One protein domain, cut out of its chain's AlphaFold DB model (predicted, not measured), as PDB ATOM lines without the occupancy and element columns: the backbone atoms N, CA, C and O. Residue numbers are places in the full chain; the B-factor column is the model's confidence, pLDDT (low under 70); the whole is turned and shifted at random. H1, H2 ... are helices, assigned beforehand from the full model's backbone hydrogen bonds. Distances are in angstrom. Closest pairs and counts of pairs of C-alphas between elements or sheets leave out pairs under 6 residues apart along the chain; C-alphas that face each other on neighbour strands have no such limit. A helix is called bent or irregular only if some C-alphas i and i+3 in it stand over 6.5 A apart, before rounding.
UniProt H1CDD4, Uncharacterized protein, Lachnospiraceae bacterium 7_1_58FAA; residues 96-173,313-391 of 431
ATOM      1  N   SER A  96     275.652 279.541 392.026       75.81
ATOM      2  CA  SER A  96     274.518 279.829 391.157       75.81
ATOM      3  C   SER A  96     273.595 278.620 391.035       75.81
ATOM      4  O   SER A  96     274.042 277.476 390.924       75.81
ATOM      5  N   ARG A  97     272.289 278.882 390.967       74.44
ATOM      6  CA  ARG A  97     271.322 277.871 390.544       74.44
ATOM      7  C   ARG A  97     271.473 277.657 389.039       74.44
ATOM      8  O   ARG A  97     271.442 278.622 388.280       74.44
ATOM      9  N   ILE A  98     271.636 276.407 388.624       74.38
ATOM     10  CA  ILE A  98     271.886 276.026 387.231       74.38
ATOM     11  C   ILE A  98     270.813 275.026 386.804       74.38
ATOM     12  O   ILE A  98     270.437 274.159 387.596       74.38
ATOM     13  N   ASP A  99     270.278 275.198 385.599       74.12
ATOM     14  CA  ASP A  99     269.289 274.288 385.025       74.12
ATOM     15  C   ASP A  99     269.931 273.026 384.415       74.12
ATOM     16  O   ASP A  99     271.150 272.847 384.406       74.12
ATOM     17  N   GLU A 100     269.097 272.130 383.896       71.81
ATOM     18  CA  GLU A 100     269.533 270.884 383.250       71.81
ATOM     19  C   GLU A 100     270.377 271.099 381.981       71.81
ATOM     20  O   GLU A 100     271.169 270.232 381.614       71.81
ATOM     21  N   ASN A 101     270.270 272.273 381.352       73.31
ATOM     22  CA  ASN A 101     271.026 272.653 380.160       73.31
ATOM     23  C   ASN A 101     272.353 273.349 380.503       73.31
ATOM     24  O   ASN A 101     273.090 273.764 379.605       73.31
ATOM     25  N   GLY A 102     272.676 273.497 381.792       67.88
ATOM     26  CA  GLY A 102     273.880 274.187 382.246       67.88
ATOM     27  C   GLY A 102     273.774 275.715 382.201       67.88
ATOM     28  O   GLY A 102     274.803 276.393 382.248       67.88
ATOM     29  N   GLN A 103     272.562 276.271 382.108       76.50
ATOM     30  CA  GLN A 103     272.324 277.711 382.122       76.50
ATOM     31  C   GLN A 103     272.083 278.218 383.544       76.50
ATOM     32  O   GLN A 103     271.426 277.575 384.362       76.50
ATOM     33  N   VAL A 104     272.614 279.403 383.843       72.94
ATOM     34  CA  VAL A 104     272.402 280.056 385.137       72.94
ATOM     35  C   VAL A 104     270.986 280.620 385.204       72.94
ATOM     36  O   VAL A 104     270.589 281.419 384.359       72.94
ATOM     37  N   ILE A 105     270.247 280.226 386.241       72.88
ATOM     38  CA  ILE A 105     268.920 280.756 386.547       72.88
ATOM     39  C   ILE A 105     269.078 282.033 387.378       72.88
ATOM     40  O   ILE A 105     269.683 282.022 388.453       72.88
ATOM     41  N   GLY A 106     268.464 283.117 386.905       76.88
ATOM     42  CA  GLY A 106     268.575 284.437 387.519       76.88
ATOM     43  C   GLY A 106     269.915 285.097 387.202       76.88
ATOM     44  O   GLY A 106     270.540 284.820 386.181       76.88
ATOM     45  N   ASP A 107     270.357 285.986 388.083       73.38
ATOM     46  CA  ASP A 107     271.561 286.771 387.831       73.38
ATOM     47  C   ASP A 107     272.854 285.965 388.064       73.38
ATOM     48  O   ASP A 107     273.873 286.221 387.421       73.38
ATOM     49  N   GLY A 108     272.811 284.934 388.908       78.69
ATOM     50  CA  GLY A 108     273.976 284.133 389.286       78.69
ATOM     51  C   GLY A 108     274.817 284.752 390.402       78.69
ATOM     52  O   GLY A 108     274.580 285.874 390.846       78.69
ATOM     53  N   ASP A 109     275.793 283.983 390.871       81.81
ATOM     54  CA  ASP A 109     276.708 284.371 391.943       81.81
ATOM     55  C   ASP A 109     277.744 285.429 391.504       81.81
ATOM     56  O   ASP A 109     277.881 285.784 390.326       81.81
ATOM     57  N   LEU A 110     278.504 285.945 392.475       84.69
ATOM     58  CA  LEU A 110     279.519 286.973 392.235       84.69
ATOM     59  C   LEU A 110     280.612 286.510 391.256       84.69
ATOM     60  O   LEU A 110     281.074 287.305 390.435       84.69
ATOM     61  N   ALA A 111     281.022 285.239 391.314       88.31
ATOM     62  CA  ALA A 111     282.035 284.691 390.412       88.31
ATOM     63  C   ALA A 111     281.524 284.646 388.963       88.31
ATOM     64  O   ALA A 111     282.245 285.033 388.040       88.31
ATOM     65  N   TYR A 112     280.267 284.250 388.769       86.88
ATOM     66  CA  TYR A 112     279.597 284.229 387.479       86.88
ATOM     67  C   TYR A 112     279.482 285.629 386.894       86.88
ATOM     68  O   TYR A 112     279.897 285.848 385.752       86.88
ATOM     69  N   GLN A 113     279.008 286.593 387.681       88.06
ATOM     70  CA  GLN A 113     278.911 287.984 387.244       88.06
ATOM     71  C   GLN A 113     280.285 288.560 386.889       88.06
ATOM     72  O   GLN A 113     280.458 289.131 385.810       88.06
ATOM     73  N   PHE A 114     281.298 288.329 387.727       91.19
ATOM     74  CA  PHE A 114     282.657 288.779 387.437       91.19
ATOM     75  C   PHE A 114     283.243 288.119 386.187       91.19
ATOM     76  O   PHE A 114     283.909 288.786 385.394       91.19
ATOM     77  N   SER A 115     282.946 286.839 385.938       92.25
ATOM     78  CA  SER A 115     283.423 286.137 384.741       92.25
ATOM     79  C   SER A 115     282.960 286.784 383.426       92.25
ATOM     80  O   SER A 115     283.648 286.656 382.410       92.25
ATOM     81  N   LYS A 116     281.840 287.527 383.439       90.06
ATOM     82  CA  LYS A 116     281.328 288.267 382.274       90.06
ATOM     83  C   LYS A 116     282.200 289.472 381.916       90.06
ATOM     84  O   LYS A 116     282.301 289.803 380.737       90.06
ATOM     85  N   ILE A 117     282.847 290.097 382.905       91.38
ATOM     86  CA  ILE A 117     283.703 291.280 382.705       91.38
ATOM     87  C   ILE A 117     285.202 290.960 382.740       91.38
ATOM     88  O   ILE A 117     285.997 291.720 382.196       91.38
ATOM     89  N   ALA A 118     285.612 289.827 383.320       92.38
ATOM     90  CA  ALA A 118     287.022 289.495 383.540       92.38
ATOM     91  C   ALA A 118     287.860 289.459 382.247       92.38
ATOM     92  O   ALA A 118     289.035 289.820 382.260       92.38
ATOM     93  N   GLY A 119     287.263 289.052 381.120       91.88
ATOM     94  CA  GLY A 119     287.921 289.096 379.810       91.88
ATOM     95  C   GLY A 119     288.153 290.520 379.289       91.88
ATOM     96  O   GLY A 119     289.178 290.772 378.663       91.88
ATOM     97  N   LEU A 120     287.248 291.455 379.599       92.38
ATOM     98  CA  LEU A 120     287.359 292.859 379.193       92.38
ATOM     99  C   LEU A 120     288.566 293.525 379.861       92.38
ATOM    100  O   LEU A 120     289.276 294.290 379.221       92.38
ATOM    101  N   LEU A 121     288.849 293.179 381.122       91.81
ATOM    102  CA  LEU A 121     290.011 293.701 381.850       91.81
ATOM    103  C   LEU A 121     291.330 293.306 381.171       91.81
ATOM    104  O   LEU A 121     292.219 294.136 381.007       91.81
ATOM    105  N   VAL A 122     291.436 292.059 380.707       92.94
ATOM    106  CA  VAL A 122     292.624 291.581 379.980       92.94
ATOM    107  C   VAL A 122     292.754 292.267 378.617       92.94
ATOM    108  O   VAL A 122     293.864 292.606 378.208       92.94
ATOM    109  N   ASN A 123     291.635 292.513 377.926       92.81
ATOM    110  CA  ASN A 123     291.639 293.279 376.677       92.81
ATOM    111  C   ASN A 123     292.125 294.717 376.905       92.81
ATOM    112  O   ASN A 123     293.000 295.178 376.178       92.81
ATOM    113  N   ALA A 124     291.621 295.395 377.941       92.75
ATOM    114  CA  ALA A 124     292.069 296.732 378.337       92.75
ATOM    115  C   ALA A 124     293.588 296.795 378.545       92.75
ATOM    116  O   ALA A 124     294.256 297.701 378.048       92.75
ATOM    117  N   GLU A 125     294.159 295.817 379.249       93.19
ATOM    118  CA  GLU A 125     295.605 295.757 379.474       93.19
ATOM    119  C   GLU A 125     296.399 295.525 378.189       93.19
ATOM    120  O   GLU A 125     297.458 296.129 378.005       93.19
ATOM    121  N   LYS A 126     295.892 294.678 377.286       94.69
ATOM    122  CA  LYS A 126     296.499 294.482 375.967       94.69
ATOM    123  C   LYS A 126     296.511 295.787 375.174       94.69
ATOM    124  O   LYS A 126     297.555 296.148 374.632       94.69
ATOM    125  N   GLU A 127     295.386 296.493 375.110       94.38
ATOM    126  CA  GLU A 127     295.277 297.754 374.369       94.38
ATOM    127  C   GLU A 127     296.139 298.860 374.990       94.38
ATOM    128  O   GLU A 127     296.786 299.616 374.261       94.38
ATOM    129  N   ARG A 128     296.260 298.902 376.322       94.12
ATOM    130  CA  ARG A 128     297.221 299.779 377.007       94.12
ATOM    131  C   ARG A 128     298.661 299.465 376.592       94.12
ATOM    132  O   ARG A 128     299.382 300.376 376.185       94.12
ATOM    133  N   ASP A 129     299.078 298.200 376.661       93.81
ATOM    134  CA  ASP A 129     300.442 297.783 376.298       93.81
ATOM    135  C   ASP A 129     300.746 298.102 374.812       93.81
ATOM    136  O   ASP A 129     301.852 298.534 374.472       93.81
ATOM    137  N   LEU A 130     299.760 297.951 373.916       93.69
ATOM    138  CA  LEU A 130     299.871 298.350 372.505       93.69
ATOM    139  C   LEU A 130     299.948 299.875 372.333       93.69
ATOM    140  O   LEU A 130     300.749 300.362 371.532       93.69
ATOM    141  N   ALA A 131     299.162 300.647 373.083       92.12
ATOM    142  CA  ALA A 131     299.209 302.105 373.048       92.12
ATOM    143  C   ALA A 131     300.555 302.647 373.557       92.12
ATOM    144  O   ALA A 131     301.117 303.565 372.960       92.12
ATOM    145  N   GLU A 132     301.115 302.059 374.616       92.06
ATOM    146  CA  GLU A 132     302.463 302.375 375.104       92.06
ATOM    147  C   GLU A 132     303.545 302.042 374.076       92.06
ATOM    148  O   GLU A 132     304.492 302.813 373.898       92.06
ATOM    149  N   LEU A 133     303.398 300.924 373.361       91.50
ATOM    150  CA  LEU A 133     304.291 300.569 372.262       91.50
ATOM    151  C   LEU A 133     304.235 301.615 371.140       91.50
ATOM    152  O   LEU A 133     305.279 302.035 370.642       91.50
ATOM    153  N   ASN A 134     303.034 302.065 370.777       88.19
ATOM    154  CA  ASN A 134     302.816 303.043 369.708       88.19
ATOM    155  C   ASN A 134     303.307 304.455 370.065       88.19
ATOM    156  O   ASN A 134     303.593 305.236 369.163       88.19
ATOM    157  N   LYS A 135     303.437 304.786 371.357       89.75
ATOM    158  CA  LYS A 135     304.015 306.063 371.818       89.75
ATOM    159  C   LYS A 135     305.535 306.143 371.650       89.75
ATOM    160  O   LYS A 135     306.087 307.238 371.714       89.75
ATOM    161  N   LYS A 136     306.228 305.009 371.497       88.38
ATOM    162  CA  LYS A 136     307.689 304.987 371.333       88.38
ATOM    163  C   LYS A 136     308.078 305.467 369.938       88.38
ATOM    164  O   LYS A 136     307.390 305.180 368.962       88.38
ATOM    165  N   ASP A 137     309.213 306.152 369.846       85.00
ATOM    166  CA  ASP A 137     309.792 306.513 368.558       85.00
ATOM    167  C   ASP A 137     310.518 305.305 367.946       85.00
ATOM    168  O   ASP A 137     311.541 304.839 368.451       85.00
ATOM    169  N   TRP A 138     309.963 304.786 366.852       88.44
ATOM    170  CA  TRP A 138     310.505 303.647 366.108       88.44
ATOM    171  C   TRP A 138     311.352 304.061 364.907       88.44
ATOM    172  O   TRP A 138     311.918 303.189 364.246       88.44
ATOM    173  N   SER A 139     311.472 305.362 364.624       82.31
ATOM    174  CA  SER A 139     312.238 305.863 363.476       82.31
ATOM    175  C   SER A 139     313.715 305.452 363.532       82.31
ATOM    176  O   SER A 139     314.320 305.182 362.497       82.31
ATOM    177  N   VAL A 140     314.267 305.311 364.743       80.00
ATOM    178  CA  VAL A 140     315.671 304.949 364.992       80.00
ATOM    179  C   VAL A 140     315.931 303.442 364.858       80.00
ATOM    180  O   VAL A 140     317.000 303.036 364.411       80.00
ATOM    181  N   LEU A 141     314.971 302.598 365.249       77.56
ATOM    182  CA  LEU A 141     315.125 301.133 365.285       77.56
ATOM    183  C   LEU A 141     314.535 300.430 364.049       77.56
ATOM    184  O   LEU A 141     314.833 299.262 363.801       77.56
ATOM    185  N   GLY A 142     313.709 301.136 363.275       86.56
ATOM    186  CA  GLY A 142     313.100 300.648 362.043       86.56
ATOM    187  C   GLY A 142     311.813 299.836 362.241       86.56
ATOM    188  O   GLY A 142     311.471 299.361 363.328       86.56
ATOM    189  N   GLN A 143     311.085 299.650 361.138       85.56
ATOM    190  CA  GLN A 143     309.755 299.028 361.117       85.56
ATOM    191  C   GLN A 143     309.767 297.548 361.533       85.56
ATOM    192  O   GLN A 143     308.826 297.074 362.169       85.56
ATOM    193  N   THR A 144     310.846 296.819 361.239       88.56
ATOM    194  CA  THR A 144     311.009 295.414 361.644       88.56
ATOM    195  C   THR A 144     311.097 295.265 363.166       88.56
ATOM    196  O   THR A 144     310.515 294.336 363.732       88.56
ATOM    197  N   ALA A 145     311.769 296.198 363.853       87.44
ATOM    198  CA  ALA A 145     311.858 296.193 365.312       87.44
ATOM    199  C   ALA A 145     310.493 296.478 365.958       87.44
ATOM    200  O   ALA A 145     310.122 295.805 366.921       87.44
ATOM    201  N   TYR A 146     309.720 297.404 365.378       88.12
ATOM    202  CA  TYR A 146     308.339 297.670 365.793       88.12
ATOM    203  C   TYR A 146     307.449 296.432 365.639       88.12
ATOM    204  O   TYR A 146     306.795 296.030 366.600       88.12
ATOM    205  N   GLN A 147     307.462 295.788 364.467       90.25
ATOM    206  CA  GLN A 147     306.673 294.575 364.220       90.25
ATOM    207  C   GLN A 147     307.038 293.459 365.203       90.25
ATOM    208  O   GLN A 147     306.155 292.886 365.832       90.25
ATOM    209  N   THR A 148     308.334 293.227 365.429       91.69
ATOM    210  CA  THR A 148     308.804 292.233 366.408       91.69
ATOM    211  C   THR A 148     308.308 292.544 367.822       91.69
ATOM    212  O   THR A 148     307.884 291.648 368.553       91.69
ATOM    213  N   ALA A 149     308.359 293.811 368.237       90.06
ATOM    214  CA  ALA A 149     307.896 294.216 369.560       90.06
ATOM    215  C   ALA A 149     306.369 294.103 369.697       90.06
ATOM    216  O   ALA A 149     305.882 293.680 370.745       90.06
ATOM    217  N   ARG A 150     305.622 294.411 368.633       92.44
ATOM    218  CA  ARG A 150     304.168 294.249 368.583       92.44
ATOM    219  C   ARG A 150     303.759 292.786 368.693       92.44
ATOM    220  O   ARG A 150     302.920 292.469 369.531       92.44
ATOM    221  N   THR A 151     304.396 291.897 367.933       92.56
ATOM    222  CA  THR A 151     304.142 290.452 368.011       92.56
ATOM    223  C   THR A 151     304.384 289.925 369.425       92.56
ATOM    224  O   THR A 151     303.549 289.196 369.942       92.56
ATOM    225  N   LYS A 152     305.443 290.374 370.115       92.31
ATOM    226  CA  LYS A 152     305.687 289.996 371.521       92.31
ATOM    227  C   LYS A 152     304.561 290.421 372.468       92.31
ATOM    228  O   LYS A 152     304.231 289.683 373.395       92.31
ATOM    229  N   VAL A 153     303.981 291.607 372.263       92.88
ATOM    230  CA  VAL A 153     302.806 292.042 373.035       92.88
ATOM    231  C   VAL A 153     301.613 291.151 372.700       92.88
ATOM    232  O   VAL A 153     300.969 290.644 373.607       92.88
ATOM    233  N   GLU A 154     301.342 290.886 371.423       91.25
ATOM    234  CA  GLU A 154     300.223 290.029 371.008       91.25
ATOM    235  C   GLU A 154     300.357 288.589 371.549       91.25
ATOM    236  O   GLU A 154     299.393 288.038 372.084       91.25
ATOM    237  N   GLU A 155     301.561 288.012 371.532       91.69
ATOM    238  CA  GLU A 155     301.879 286.692 372.098       91.69
ATOM    239  C   GLU A 155     301.651 286.612 373.615       91.69
ATOM    240  O   GLU A 155     301.230 285.567 374.122       91.69
ATOM    241  N   LYS A 156     301.879 287.706 374.357       93.19
ATOM    242  CA  LYS A 156     301.626 287.788 375.810       93.19
ATOM    243  C   LYS A 156     300.147 287.583 376.159       93.19
ATOM    244  O   LYS A 156     299.845 287.154 377.272       93.19
ATOM    245  N   TYR A 157     299.236 287.849 375.226       92.50
ATOM    246  CA  TYR A 157     297.788 287.720 375.419       92.50
ATOM    247  C   TYR A 157     297.157 286.616 374.549       92.50
ATOM    248  O   TYR A 157     295.959 286.353 374.655       92.50
ATOM    249  N   ASN A 158     297.938 285.925 373.711       88.44
ATOM    250  CA  ASN A 158     297.441 284.864 372.836       88.44
ATOM    251  C   ASN A 158     297.253 283.538 373.591       88.44
ATOM    252  O   ASN A 158     298.139 282.684 373.639       88.44
ATOM    253  N   THR A 159     296.055 283.323 374.133       84.62
ATOM    254  CA  THR A 159     295.722 282.101 374.881       84.62
ATOM    255  C   THR A 159     295.586 280.844 374.015       84.62
ATOM    256  O   THR A 159     295.436 279.759 374.580       84.62
ATOM    257  N   LYS A 160     295.590 280.957 372.676       84.06
ATOM    258  CA  LYS A 160     295.510 279.798 371.768       84.06
ATOM    259  C   LYS A 160     296.867 279.120 371.601       84.06
ATOM    260  O   LYS A 160     296.937 277.896 371.592       84.06
ATOM    261  N   GLU A 161     297.926 279.917 371.495       80.31
ATOM    262  CA  GLU A 161     299.272 279.429 371.165       80.31
ATOM    263  C   GLU A 161     300.230 279.491 372.361       80.31
ATOM    264  O   GLU A 161     301.152 278.681 372.452       80.31
ATOM    265  N   ASN A 162     299.992 280.390 373.323       79.62
ATOM    266  CA  ASN A 162     300.863 280.585 374.477       79.62
ATOM    267  C   ASN A 162     300.181 280.159 375.789       79.62
ATOM    268  O   ASN A 162     299.223 280.769 376.269       79.62
ATOM    269  N   MET A 163     300.725 279.120 376.430       74.69
ATOM    270  CA  MET A 163     300.223 278.615 377.716       74.69
ATOM    271  C   MET A 163     300.357 279.626 378.859       74.69
ATOM    272  O   MET A 163     299.522 279.608 379.772       74.69
ATOM    273  N   ASN A 164     301.374 280.485 378.776       83.19
ATOM    274  CA  ASN A 164     301.706 281.520 379.750       83.19
ATOM    275  C   ASN A 164     301.065 282.871 379.405       83.19
ATOM    276  O   ASN A 164     301.368 283.867 380.060       83.19
ATOM    277  N   ALA A 165     300.207 282.919 378.379       87.81
ATOM    278  CA  ALA A 165     299.464 284.126 378.068       87.81
ATOM    279  C   ALA A 165     298.616 284.560 379.268       87.81
ATOM    280  O   ALA A 165     298.078 283.721 380.003       87.81
ATOM    281  N   LYS A 166     298.469 285.876 379.443       90.06
ATOM    282  CA  LYS A 166     297.613 286.441 380.485       90.06
ATOM    283  C   LYS A 166     296.159 286.048 380.211       90.06
ATOM    284  O   LYS A 166     295.654 286.224 379.106       90.06
ATOM    285  N   LYS A 167     295.499 285.476 381.218       91.69
ATOM    286  CA  LYS A 167     294.122 284.965 381.148       91.69
ATOM    287  C   LYS A 167     293.252 285.715 382.141       91.69
ATOM    288  O   LYS A 167     293.735 286.107 383.202       91.69
ATOM    289  N   ALA A 168     291.963 285.825 381.824       92.69
ATOM    290  CA  ALA A 168     290.959 286.326 382.755       92.69
ATOM    291  C   ALA A 168     291.077 285.598 384.104       92.69
ATOM    292  O   ALA A 168     291.217 284.372 384.121       92.69
ATOM    293  N   LEU A 169     291.048 286.351 385.211       92.75
ATOM    294  CA  LEU A 169     291.244 285.799 386.555       92.75
ATOM    295  C   LEU A 169     290.245 284.682 386.861       92.75
ATOM    296  O   LEU A 169     290.632 283.617 387.338       92.75
ATOM    297  N   ILE A 170     288.974 284.945 386.560       93.38
ATOM    298  CA  ILE A 170     287.867 284.000 386.652       93.38
ATOM    299  C   ILE A 170     287.390 283.729 385.228       93.38
ATOM    300  O   ILE A 170     286.952 284.639 384.522       93.38
ATOM    301  N   GLY A 171     287.508 282.476 384.793       91.94
ATOM    302  CA  GLY A 171     287.006 282.038 383.497       91.94
ATOM    303  C   GLY A 171     285.491 281.852 383.481       91.94
ATOM    304  O   GLY A 171     284.808 281.962 384.499       91.94
ATOM    305  N   ARG A 172     284.953 281.538 382.300       91.25
ATOM    306  CA  ARG A 172     283.523 281.246 382.127       91.25
ATOM    307  C   ARG A 172     283.100 280.032 382.952       91.25
ATOM    308  O   ARG A 172     283.924 279.163 383.245       91.25
ATOM    309  N   LEU A 173     281.809 279.981 383.274       86.38
ATOM    310  CA  LEU A 173     281.194 278.821 383.905       86.38
ATOM    311  C   LEU A 173     281.465 277.566 383.062       86.38
ATOM    312  O   LEU A 173     281.278 277.571 381.845       86.38
ATOM    313  N   ASP A 313     281.622 284.899 400.029       71.06
ATOM    314  CA  ASP A 313     281.399 286.049 399.145       71.06
ATOM    315  C   ASP A 313     282.174 287.298 399.576       71.06
ATOM    316  O   ASP A 313     282.671 288.029 398.725       71.06
ATOM    317  N   GLU A 314     282.354 287.523 400.879       76.12
ATOM    318  CA  GLU A 314     283.139 288.646 401.413       76.12
ATOM    319  C   GLU A 314     284.621 288.549 401.023       76.12
ATOM    320  O   GLU A 314     285.225 289.524 400.570       76.12
ATOM    321  N   VAL A 315     285.198 287.347 401.130       80.81
ATOM    322  CA  VAL A 315     286.592 287.079 400.751       80.81
ATOM    323  C   VAL A 315     286.757 287.203 399.240       80.81
ATOM    324  O   VAL A 315     287.724 287.806 398.767       80.81
ATOM    325  N   LEU A 316     285.810 286.653 398.473       84.06
ATOM    326  CA  LEU A 316     285.818 286.765 397.018       84.06
ATOM    327  C   LEU A 316     285.716 288.231 396.594       84.06
ATOM    328  O   LEU A 316     286.529 288.691 395.797       84.06
ATOM    329  N   LYS A 317     284.781 288.984 397.177       85.31
ATOM    330  CA  LYS A 317     284.599 290.413 396.925       85.31
ATOM    331  C   LYS A 317     285.891 291.185 397.157       85.31
ATOM    332  O   LYS A 317     286.337 291.856 396.233       85.31
ATOM    333  N   ALA A 318     286.524 291.051 398.322       84.00
ATOM    334  CA  ALA A 318     287.760 291.773 398.635       84.00
ATOM    335  C   ALA A 318     288.879 291.492 397.611       84.00
ATOM    336  O   ALA A 318     289.561 292.409 397.148       84.00
ATOM    337  N   LYS A 319     289.025 290.229 397.192       87.88
ATOM    338  CA  LYS A 319     290.005 289.831 396.170       87.88
ATOM    339  C   LYS A 319     289.681 290.408 394.793       87.88
ATOM    340  O   LYS A 319     290.580 290.878 394.100       87.88
ATOM    341  N   LEU A 320     288.409 290.400 394.399       90.06
ATOM    342  CA  LEU A 320     287.965 290.983 393.131       90.06
ATOM    343  C   LEU A 320     288.109 292.507 393.115       90.06
ATOM    344  O   LEU A 320     288.457 293.072 392.081       90.06
ATOM    345  N   GLN A 321     287.908 293.164 394.257       87.56
ATOM    346  CA  GLN A 321     288.159 294.594 394.399       87.56
ATOM    347  C   GLN A 321     289.633 294.925 394.155       87.56
ATOM    348  O   GLN A 321     289.924 295.793 393.339       87.56
ATOM    349  N   ALA A 322     290.569 294.201 394.774       84.88
ATOM    350  CA  ALA A 322     291.999 294.418 394.535       84.88
ATOM    351  C   ALA A 322     292.357 294.318 393.037       84.88
ATOM    352  O   ALA A 322     293.000 295.206 392.481       84.88
ATOM    353  N   VAL A 323     291.840 293.294 392.355       85.94
ATOM    354  CA  VAL A 323     292.076 293.061 390.918       85.94
ATOM    355  C   VAL A 323     291.509 294.187 390.054       85.94
ATOM    356  O   VAL A 323     292.138 294.633 389.093       85.94
ATOM    357  N   MET A 324     290.315 294.670 390.388       85.44
ATOM    358  CA  MET A 324     289.685 295.788 389.689       85.44
ATOM    359  C   MET A 324     290.445 297.106 389.914       85.44
ATOM    360  O   MET A 324     290.588 297.882 388.967       85.44
ATOM    361  N   VAL A 325     290.987 297.340 391.117       84.25
ATOM    362  CA  VAL A 325     291.849 298.501 391.414       84.25
ATOM    363  C   VAL A 325     293.113 298.454 390.556       84.25
ATOM    364  O   VAL A 325     293.457 299.436 389.902       84.25
ATOM    365  N   GLU A 326     293.777 297.301 390.482       83.69
ATOM    366  CA  GLU A 326     294.965 297.124 389.634       83.69
ATOM    367  C   GLU A 326     294.660 297.340 388.143       83.69
ATOM    368  O   GLU A 326     295.487 297.871 387.400       83.69
ATOM    369  N   SER A 327     293.451 296.977 387.713       85.00
ATOM    370  CA  SER A 327     293.014 297.104 386.320       85.00
ATOM    371  C   SER A 327     292.545 298.519 385.953       85.00
ATOM    372  O   SER A 327     292.344 298.798 384.771       85.00
ATOM    373  N   THR A 328     292.357 299.423 386.924       83.50
ATOM    374  CA  THR A 328     291.648 300.699 386.702       83.50
ATOM    375  C   THR A 328     292.364 301.597 385.688       83.50
ATOM    376  O   THR A 328     291.703 302.229 384.868       83.50
ATOM    377  N   SER A 329     293.701 301.586 385.675       85.00
ATOM    378  CA  SER A 329     294.522 302.367 384.736       85.00
ATOM    379  C   SER A 329     294.486 301.856 383.293       85.00
ATOM    380  O   SER A 329     294.869 302.561 382.361       85.00
ATOM    381  N   ALA A 330     294.036 300.619 383.081       89.69
ATOM    382  CA  ALA A 330     293.885 300.040 381.751       89.69
ATOM    383  C   ALA A 330     292.484 300.291 381.161       89.69
ATOM    384  O   ALA A 330     292.321 300.269 379.943       89.69
ATOM    385  N   LEU A 331     291.479 300.581 381.998       88.56
ATOM    386  CA  LEU A 331     290.091 300.794 381.567       88.56
ATOM    387  C   LEU A 331     289.897 301.896 380.503       88.56
ATOM    388  O   LEU A 331     289.058 301.685 379.624       88.56
ATOM    389  N   PRO A 332     290.657 303.015 380.491       90.25
ATOM    390  CA  PRO A 332     290.525 304.022 379.436       90.25
ATOM    391  C   PRO A 332     290.786 303.485 378.018       90.25
ATOM    392  O   PRO A 332     290.273 304.042 377.046       90.25
ATOM    393  N   PHE A 333     291.560 302.399 377.902       91.25
ATOM    394  CA  PHE A 333     291.971 301.784 376.635       91.25
ATOM    395  C   PHE A 333     290.984 300.732 376.109       91.25
ATOM    396  O   PHE A 333     291.237 300.132 375.067       91.25
ATOM    397  N   LEU A 334     289.861 300.499 376.797       90.75
ATOM    398  CA  LEU A 334     288.798 299.638 376.279       90.75
ATOM    399  C   LEU A 334     288.275 300.157 374.935       90.75
ATOM    400  O   LEU A 334     288.095 301.364 374.747       90.75
ATOM    401  N   THR A 335     287.956 299.238 374.022       89.44
ATOM    402  CA  THR A 335     287.247 299.593 372.787       89.44
ATOM    403  C   THR A 335     285.838 300.101 373.116       89.44
ATOM    404  O   THR A 335     285.301 299.767 374.179       89.44
ATOM    405  N   PRO A 336     285.196 300.889 372.234       89.31
ATOM    406  CA  PRO A 336     283.824 301.345 372.451       89.31
ATOM    407  C   PRO A 336     282.847 300.200 372.768       89.31
ATOM    408  O   PRO A 336     282.063 300.305 373.710       89.31
ATOM    409  N   GLU A 337     282.953 299.072 372.063       89.88
ATOM    410  CA  GLU A 337     282.096 297.899 372.268       89.88
ATOM    411  C   GLU A 337     282.326 297.248 373.639       89.88
ATOM    412  O   GLU A 337     281.382 296.803 374.298       89.88
ATOM    413  N   ASP A 338     283.580 297.191 374.093       90.38
ATOM    414  CA  ASP A 338     283.910 296.643 375.406       90.38
ATOM    415  C   ASP A 338     283.494 297.606 376.537       90.38
ATOM    416  O   ASP A 338     283.043 297.143 377.590       90.38
ATOM    417  N   LYS A 339     283.519 298.931 376.309       89.69
ATOM    418  CA  LYS A 339     282.915 299.920 377.224       89.69
ATOM    419  C   LYS A 339     281.404 299.720 377.346       89.69
ATOM    420  O   LYS A 339     280.886 299.713 378.461       89.69
ATOM    421  N   ASP A 340     280.697 299.480 376.241       89.25
ATOM    422  CA  ASP A 340     279.253 299.195 376.260       89.25
ATOM    423  C   ASP A 340     278.934 297.938 377.081       89.25
ATOM    424  O   ASP A 340     277.996 297.923 377.883       89.25
ATOM    425  N   ARG A 341     279.734 296.878 376.915       88.44
ATOM    426  CA  ARG A 341     279.605 295.643 377.705       88.44
ATOM    427  C   ARG A 341     279.875 295.875 379.186       88.44
ATOM    428  O   ARG A 341     279.169 295.302 380.016       88.44
ATOM    429  N   LEU A 342     280.854 296.711 379.527       88.19
ATOM    430  CA  LEU A 342     281.141 297.063 380.915       88.19
ATOM    431  C   LEU A 342     279.975 297.846 381.543       88.19
ATOM    432  O   LEU A 342     279.551 297.515 382.647       88.19
ATOM    433  N   VAL A 343     279.393 298.803 380.811       88.56
ATOM    434  CA  VAL A 343     278.224 299.587 381.256       88.56
ATOM    435  C   VAL A 343     276.993 298.704 381.483       88.56
ATOM    436  O   VAL A 343     276.287 298.889 382.470       88.56
ATOM    437  N   LYS A 344     276.767 297.678 380.653       88.44
ATOM    438  CA  LYS A 344     275.697 296.684 380.889       88.44
ATOM    439  C   LYS A 344     275.850 295.919 382.210       88.44
ATOM    440  O   LYS A 344     274.876 295.357 382.694       88.44
ATOM    441  N   ASN A 345     277.050 295.902 382.790       87.50
ATOM    442  CA  ASN A 345     277.352 295.263 384.070       87.50
ATOM    443  C   ASN A 345     277.637 296.299 385.181       87.50
ATOM    444  O   ASN A 345     278.298 295.968 386.163       87.50
ATOM    445  N   ALA A 346     277.146 297.543 385.058       83.56
ATOM    446  CA  ALA A 346     277.446 298.638 385.989       83.56
ATOM    447  C   ALA A 346     277.150 298.308 387.464       83.56
ATOM    448  O   ALA A 346     277.928 298.685 388.335       83.56
ATOM    449  N   GLN A 347     276.086 297.547 387.745       82.19
ATOM    450  CA  GLN A 347     275.732 297.114 389.105       82.19
ATOM    451  C   GLN A 347     276.854 296.315 389.784       82.19
ATOM    452  O   GLN A 347     277.090 296.461 390.979       82.19
ATOM    453  N   LEU A 348     277.589 295.497 389.024       84.31
ATOM    454  CA  LEU A 348     278.742 294.769 389.549       84.31
ATOM    455  C   LEU A 348     279.897 295.724 389.881       84.31
ATOM    456  O   LEU A 348     280.558 295.547 390.903       84.31
ATOM    457  N   LEU A 349     280.149 296.727 389.033       83.06
ATOM    458  CA  LEU A 349     281.197 297.723 389.281       83.06
ATOM    459  C   LEU A 349     280.890 298.550 390.531       83.06
ATOM    460  O   LEU A 349     281.794 298.815 391.324       83.06
ATOM    461  N   ASP A 350     279.620 298.898 390.724       82.12
ATOM    462  CA  ASP A 350     279.150 299.586 391.921       82.12
ATOM    463  C   ASP A 350     279.271 298.714 393.176       82.12
ATOM    464  O   ASP A 350     279.852 299.132 394.179       82.12
ATOM    465  N   TYR A 351     278.868 297.443 393.085       80.81
ATOM    466  CA  TYR A 351     279.031 296.480 394.174       80.81
ATOM    467  C   TYR A 351     280.502 296.288 394.583       80.81
ATOM    468  O   TYR A 351     280.812 296.163 395.777       80.81
ATOM    469  N   LEU A 352     281.416 296.294 393.606       81.94
ATOM    470  CA  LEU A 352     282.866 296.252 393.817       81.94
ATOM    471  C   LEU A 352     283.457 297.629 394.178       81.94
ATOM    472  O   LEU A 352     284.603 297.689 394.615       81.94
ATOM    473  N   ARG A 353     282.683 298.717 394.106       77.56
ATOM    474  CA  ARG A 353     283.056 300.085 394.513       77.56
ATOM    475  C   ARG A 353     284.294 300.642 393.805       77.56
ATOM    476  O   ARG A 353     285.116 301.312 394.433       77.56
ATOM    477  N   ILE A 354     284.462 300.355 392.513       71.69
ATOM    478  CA  ILE A 354     285.650 300.786 391.758       71.69
ATOM    479  C   ILE A 354     285.238 301.610 390.548       71.69
ATOM    480  O   ILE A 354     284.682 301.098 389.578       71.69
ATOM    481  N   ALA A 355     285.528 302.909 390.632       71.00
ATOM    482  CA  ALA A 355     285.235 303.882 389.593       71.00
ATOM    483  C   ALA A 355     286.448 304.070 388.660       71.00
ATOM    484  O   ALA A 355     287.564 304.279 389.154       71.00
ATOM    485  N   PRO A 356     286.257 304.077 387.328       71.62
ATOM    486  CA  PRO A 356     287.309 304.379 386.360       71.62
ATOM    487  C   PRO A 356     287.619 305.884 386.358       71.62
ATOM    488  O   PRO A 356     287.208 306.618 385.466       71.62
ATOM    489  N   LYS A 357     288.338 306.368 387.379       70.44
ATOM    490  CA  LYS A 357     288.633 307.806 387.566       70.44
ATOM    491  C   LYS A 357     289.411 308.433 386.404       70.44
ATOM    492  O   LYS A 357     289.331 309.637 386.198       70.44
ATOM    493  N   GLU A 358     290.155 307.617 385.666       75.94
ATOM    494  CA  GLU A 358     290.978 308.034 384.527       75.94
ATOM    495  C   GLU A 358     290.193 308.103 383.202       75.94
ATOM    496  O   GLU A 358     290.747 308.533 382.193       75.94
ATOM    497  N   ASP A 359     288.905 307.731 383.191       80.31
ATOM    498  CA  ASP A 359     288.017 307.820 382.024       80.31
ATOM    499  C   ASP A 359     286.689 308.519 382.397       80.31
ATOM    500  O   ASP A 359     285.718 307.862 382.797       80.31
ATOM    501  N   PRO A 360     286.627 309.863 382.293       83.62
ATOM    502  CA  PRO A 360     285.439 310.633 382.657       83.62
ATOM    503  C   PRO A 360     284.189 310.281 381.838       83.62
ATOM    504  O   PRO A 360     283.085 310.338 382.380       83.62
ATOM    505  N   ASP A 361     284.348 309.905 380.562       87.06
ATOM    506  CA  ASP A 361     283.231 309.497 379.697       87.06
ATOM    507  C   ASP A 361     282.627 308.184 380.198       87.06
ATOM    508  O   ASP A 361     281.431 308.113 380.494       87.06
ATOM    509  N   LEU A 362     283.466 307.165 380.396       84.94
ATOM    510  CA  LEU A 362     283.025 305.877 380.922       84.94
ATOM    511  C   LEU A 362     282.380 306.026 382.306       84.94
ATOM    512  O   LEU A 362     281.323 305.446 382.557       84.94
ATOM    513  N   ASN A 363     282.970 306.836 383.187       84.38
ATOM    514  CA  ASN A 363     282.412 307.093 384.513       84.38
ATOM    515  C   ASN A 363     281.040 307.794 384.443       84.38
ATOM    516  O   ASN A 363     280.119 307.432 385.178       84.38
ATOM    517  N   GLY A 364     280.868 308.750 383.524       84.88
ATOM    518  CA  GLY A 364     279.581 309.407 383.278       84.88
ATOM    519  C   GLY A 364     278.520 308.435 382.756       84.88
ATOM    520  O   GLY A 364     277.381 308.437 383.228       84.88
ATOM    521  N   ARG A 365     278.900 307.541 381.838       87.06
ATOM    522  CA  ARG A 365     278.014 306.497 381.304       87.06
ATOM    523  C   ARG A 365     277.596 305.483 382.370       87.06
ATOM    524  O   ARG A 365     276.430 305.093 382.402       87.06
ATOM    525  N   LEU A 366     278.515 305.092 383.253       85.50
ATOM    526  CA  LEU A 366     278.230 304.208 384.387       85.50
ATOM    527  C   LEU A 366     277.298 304.875 385.402       85.50
ATOM    528  O   LEU A 366     276.299 304.281 385.788       85.50
ATOM    529  N   THR A 367     277.570 306.133 385.756       84.94
ATOM    530  CA  THR A 367     276.716 306.933 386.651       84.94
ATOM    531  C   THR A 367     275.298 307.058 386.094       84.94
ATOM    532  O   THR A 367     274.321 306.857 386.809       84.94
ATOM    533  N   LYS A 368     275.165 307.313 384.784       86.88
ATOM    534  CA  LYS A 368     273.860 307.362 384.109       86.88
ATOM    535  C   LYS A 368     273.128 306.016 384.151       86.88
ATOM    536  O   LYS A 368     271.913 306.005 384.307       86.88
ATOM    537  N   ALA A 369     273.845 304.903 383.991       85.31
ATOM    538  CA  ALA A 369     273.254 303.566 384.036       85.31
ATOM    539  C   ALA A 369     272.819 303.149 385.453       85.31
ATOM    540  O   ALA A 369     271.852 302.407 385.592       85.31
ATOM    541  N   LEU A 370     273.520 303.624 386.487       83.81
ATOM    542  CA  LEU A 370     273.220 303.340 387.895       83.81
ATOM    543  C   LEU A 370     272.166 304.283 388.491       83.81
ATOM    544  O   LEU A 370     271.495 303.920 389.448       83.81
ATOM    545  N   GLY A 371     272.031 305.497 387.950       82.81
ATOM    546  CA  GLY A 371     271.214 306.562 388.542       82.81
ATOM    547  C   GLY A 371     271.899 307.295 389.705       82.81
ATOM    548  O   GLY A 371     271.349 308.265 390.213       82.81
ATOM    549  N   HIS A 372     273.105 306.872 390.091       79.62
ATOM    550  CA  HIS A 372     273.947 307.483 391.118       79.62
ATOM    551  C   HIS A 372     275.440 307.260 390.796       79.62
ATOM    552  O   HIS A 372     275.774 306.376 389.997       79.62
ATOM    553  N   PRO A 373     276.370 308.047 391.369       78.44
ATOM    554  CA  PRO A 373     277.802 307.794 391.253       78.44
ATOM    555  C   PRO A 373     278.195 306.428 391.828       78.44
ATOM    556  O   PRO A 373     277.641 305.976 392.832       78.44
ATOM    557  N   ILE A 374     279.203 305.794 391.221       73.69
ATOM    558  CA  ILE A 374     279.770 304.538 391.732       73.69
ATOM    559  C   ILE A 374     280.279 304.736 393.164       73.69
ATOM    560  O   ILE A 374     281.113 305.613 393.416       73.69
ATOM    561  N   GLY A 375     279.843 303.870 394.079       63.25
ATOM    562  CA  GLY A 375     280.308 303.842 395.466       63.25
ATOM    563  C   GLY A 375     279.694 304.907 396.381       63.25
ATOM    564  O   GLY A 375     280.227 305.140 397.469       63.25
ATOM    565  N   GLU A 376     278.600 305.554 395.975       47.62
ATOM    566  CA  GLU A 376     277.881 306.501 396.830       47.62
ATOM    567  C   GLU A 376     277.280 305.774 398.059       47.62
ATOM    568  O   GLU A 376     276.546 304.797 397.925       47.62
ATOM    569  N   GLY A 377     277.648 306.208 399.277       42.94
ATOM    570  CA  GLY A 377     277.147 305.647 400.548       42.94
ATOM    571  C   GLY A 377     278.149 304.897 401.445       42.94
ATOM    572  O   GLY A 377     277.734 304.324 402.450       42.94
ATOM    573  N   ALA A 378     279.457 304.891 401.155       38.53
ATOM    574  CA  ALA A 378     280.467 304.348 402.075       38.53
ATOM    575  C   ALA A 378     281.751 305.192 402.099       38.53
ATOM    576  O   ALA A 378     282.171 305.724 401.073       38.53
ATOM    577  N   ALA A 379     282.393 305.282 403.272       34.56
ATOM    578  CA  ALA A 379     283.723 305.869 403.412       34.56
ATOM    579  C   ALA A 379     284.680 305.214 402.407       34.56
ATOM    580  O   ALA A 379     284.656 303.993 402.237       34.56
ATOM    581  N   THR A 380     285.486 306.034 401.730       35.06
ATOM    582  CA  THR A 380     286.496 305.638 400.745       35.06
ATOM    583  C   THR A 380     287.269 304.420 401.243       35.06
ATOM    584  O   THR A 380     288.153 304.541 402.089       35.06
ATOM    585  N   ALA A 381     286.922 303.233 400.738       37.06
ATOM    586  CA  ALA A 381     287.642 302.018 401.074       37.06
ATOM    587  C   ALA A 381     289.056 302.168 400.512       37.06
ATOM    588  O   ALA A 381     289.259 302.242 399.299       37.06
ATOM    589  N   THR A 382     290.034 302.292 401.404       38.34
ATOM    590  CA  THR A 382     291.442 302.137 401.046       38.34
ATOM    591  C   THR A 382     291.610 300.732 400.472       38.34
ATOM    592  O   THR A 382     290.939 299.803 400.922       38.34
ATOM    593  N   ALA A 383     292.452 300.581 399.444       38.12
ATOM    594  CA  ALA A 383     292.689 299.278 398.831       38.12
ATOM    595  C   ALA A 383     293.066 298.271 399.933       38.12
ATOM    596  O   ALA A 383     294.017 298.541 400.676       38.12
ATOM    597  N   PRO A 384     292.326 297.159 400.091       42.06
ATOM    598  CA  PRO A 384     292.672 296.167 401.091       42.06
ATOM    599  C   PRO A 384     294.061 295.618 400.756       42.06
ATOM    600  O   PRO A 384     294.332 295.222 399.620       42.06
ATOM    601  N   THR A 385     294.967 295.645 401.727       43.00
ATOM    602  CA  THR A 385     296.294 295.054 401.570       43.00
ATOM    603  C   THR A 385     296.180 293.537 401.685       43.00
ATOM    604  O   THR A 385     295.249 293.005 402.291       43.00
ATOM    605  N   VAL A 386     297.148 292.800 401.133       41.62
ATOM    606  CA  VAL A 386     297.212 291.336 401.307       41.62
ATOM    607  C   VAL A 386     297.162 290.958 402.800       41.62
ATOM    608  O   VAL A 386     296.541 289.965 403.161       41.62
ATOM    609  N   GLU A 387     297.721 291.797 403.676       38.38
ATOM    610  CA  GLU A 387     297.683 291.639 405.137       38.38
ATOM    611  C   GLU A 387     296.302 291.926 405.755       38.38
ATOM    612  O   GLU A 387     295.878 291.195 406.653       38.38
ATOM    613  N   SER A 388     295.554 292.925 405.265       37.31
ATOM    614  CA  SER A 388     294.195 293.209 405.760       37.31
ATOM    615  C   SER A 388     293.197 292.115 405.357       37.31
ATOM    616  O   SER A 388     292.277 291.790 406.102       37.31
ATOM    617  N   ILE A 389     293.412 291.483 404.199       42.00
ATOM    618  CA  ILE A 389     292.620 290.337 403.718       42.00
ATOM    619  C   ILE A 389     292.872 289.083 404.574       42.00
ATOM    620  O   ILE A 389     291.989 288.238 404.712       42.00
ATOM    621  N   MET A 390     294.066 288.952 405.164       38.72
ATOM    622  CA  MET A 390     294.431 287.816 406.017       38.72
ATOM    623  C   MET A 390     294.042 287.984 407.494       38.72
ATOM    624  O   MET A 390     294.052 286.991 408.220       38.72
ATOM    625  N   SER A 391     293.705 289.198 407.942       38.78
ATOM    626  CA  SER A 391     293.438 289.516 409.358       38.78
ATOM    627  C   SER A 391     291.955 289.583 409.738       38.78
ATOM    628  O   SER A 391     291.644 289.444 410.915       38.78
TER     629      SER A 391
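What this domain is: This is residues 96 to 173 and 313 to 391 of the 431 residues of an uncharacterized protein of Lachnospiraceae bacterium 7_1_58FAA (UniProt H1CDD4). The longest helix, H1, runs through the middle of the model; H2 folds back beside its later half as a helical hairpin, and H3 packs along it. The short helices H4, H5 and H6 form a cluster next to H1 and H3, while H7 ends a long link; at the hairpin's turn, residues 139 to 145 stick out. The printed part has 157 residues with seven named helices, H1 to H7 in order along the chain, and no named strand; the class is all helix. It is only just compact, close to loose, with a radius of gyration of the C-alphas of 18.0 A, and spans 53 by 40 by 36 A.

Where its parts are: Find C-alpha 110 at (279.519, 286.973, 392.235); from there H1, residues 110 to 134, runs 36.2 A to C-alpha 134 at (302.816, 303.043, 369.708). It is irregular, with C-alphas 116 and 119 7.1 A apart, and has a kink of 38 degrees near residue 117. H2, residues 143 to 157, is 21.8 A long. H3, residues 313 to 333, is 29.4 A long; it too is irregular, with C-alphas 326 and 329 7.2 A apart, and has a kink of 51 degrees near residue 327. Next come H4, residues 336 to 343, H5, residues 346 to 352, and H6, residues 360 to 370, 15.2 A long. H7, residues 386 to 391, ends at C-alpha 391, (293.438, 289.516, 409.358).

How they stand to each other: Start at H1, the hub. It touches H3 at a shallow tilt of 28 degrees, the same way; the closest C-alphas, of Ala 124 and Ala 330, are 5.1 A apart. With residues 122 to 133 alone it touches H2, at a shallow tilt of 11 degrees, opposite ways, closest at the C-alphas of Lys 126 and Tyr 157, 6.9 A. With residues 117 to 120 alone it touches H4, closest at the C-alphas of Leu 120 and Asp 338, 6.4 A. Farther out, H5 touches H3 at the C-alphas of Gln 321 and Leu 352, 5.6 A. H6 touches H4 at the C-alphas of Val 343 and Leu 366, 5.6 A, and H5 at those of Ala 346 and Leu 366, 5.8 A. H7 is close to H3 but not clearly touching, at the C-alphas of Ala 318 and Ile 389, 7.2 A. Each O i to N i+4 pair is within hydrogen-bond range in H4, H5, H6 and H7, against 17 of 21 in H1, 10 of 11 in H2 and 13 of 17 in H3.

The domain as a whole: The C-alphas of Glu 100 and Val 140 are the two farthest apart, 60.2 A. Residues 174 to 312 are not printed; across this cut C-alphas 173 and 313 are 16.9 A apart. The link from H6 to H7 is long. Look for pLDDT under 70 at residue 102 and residues 375 to 391.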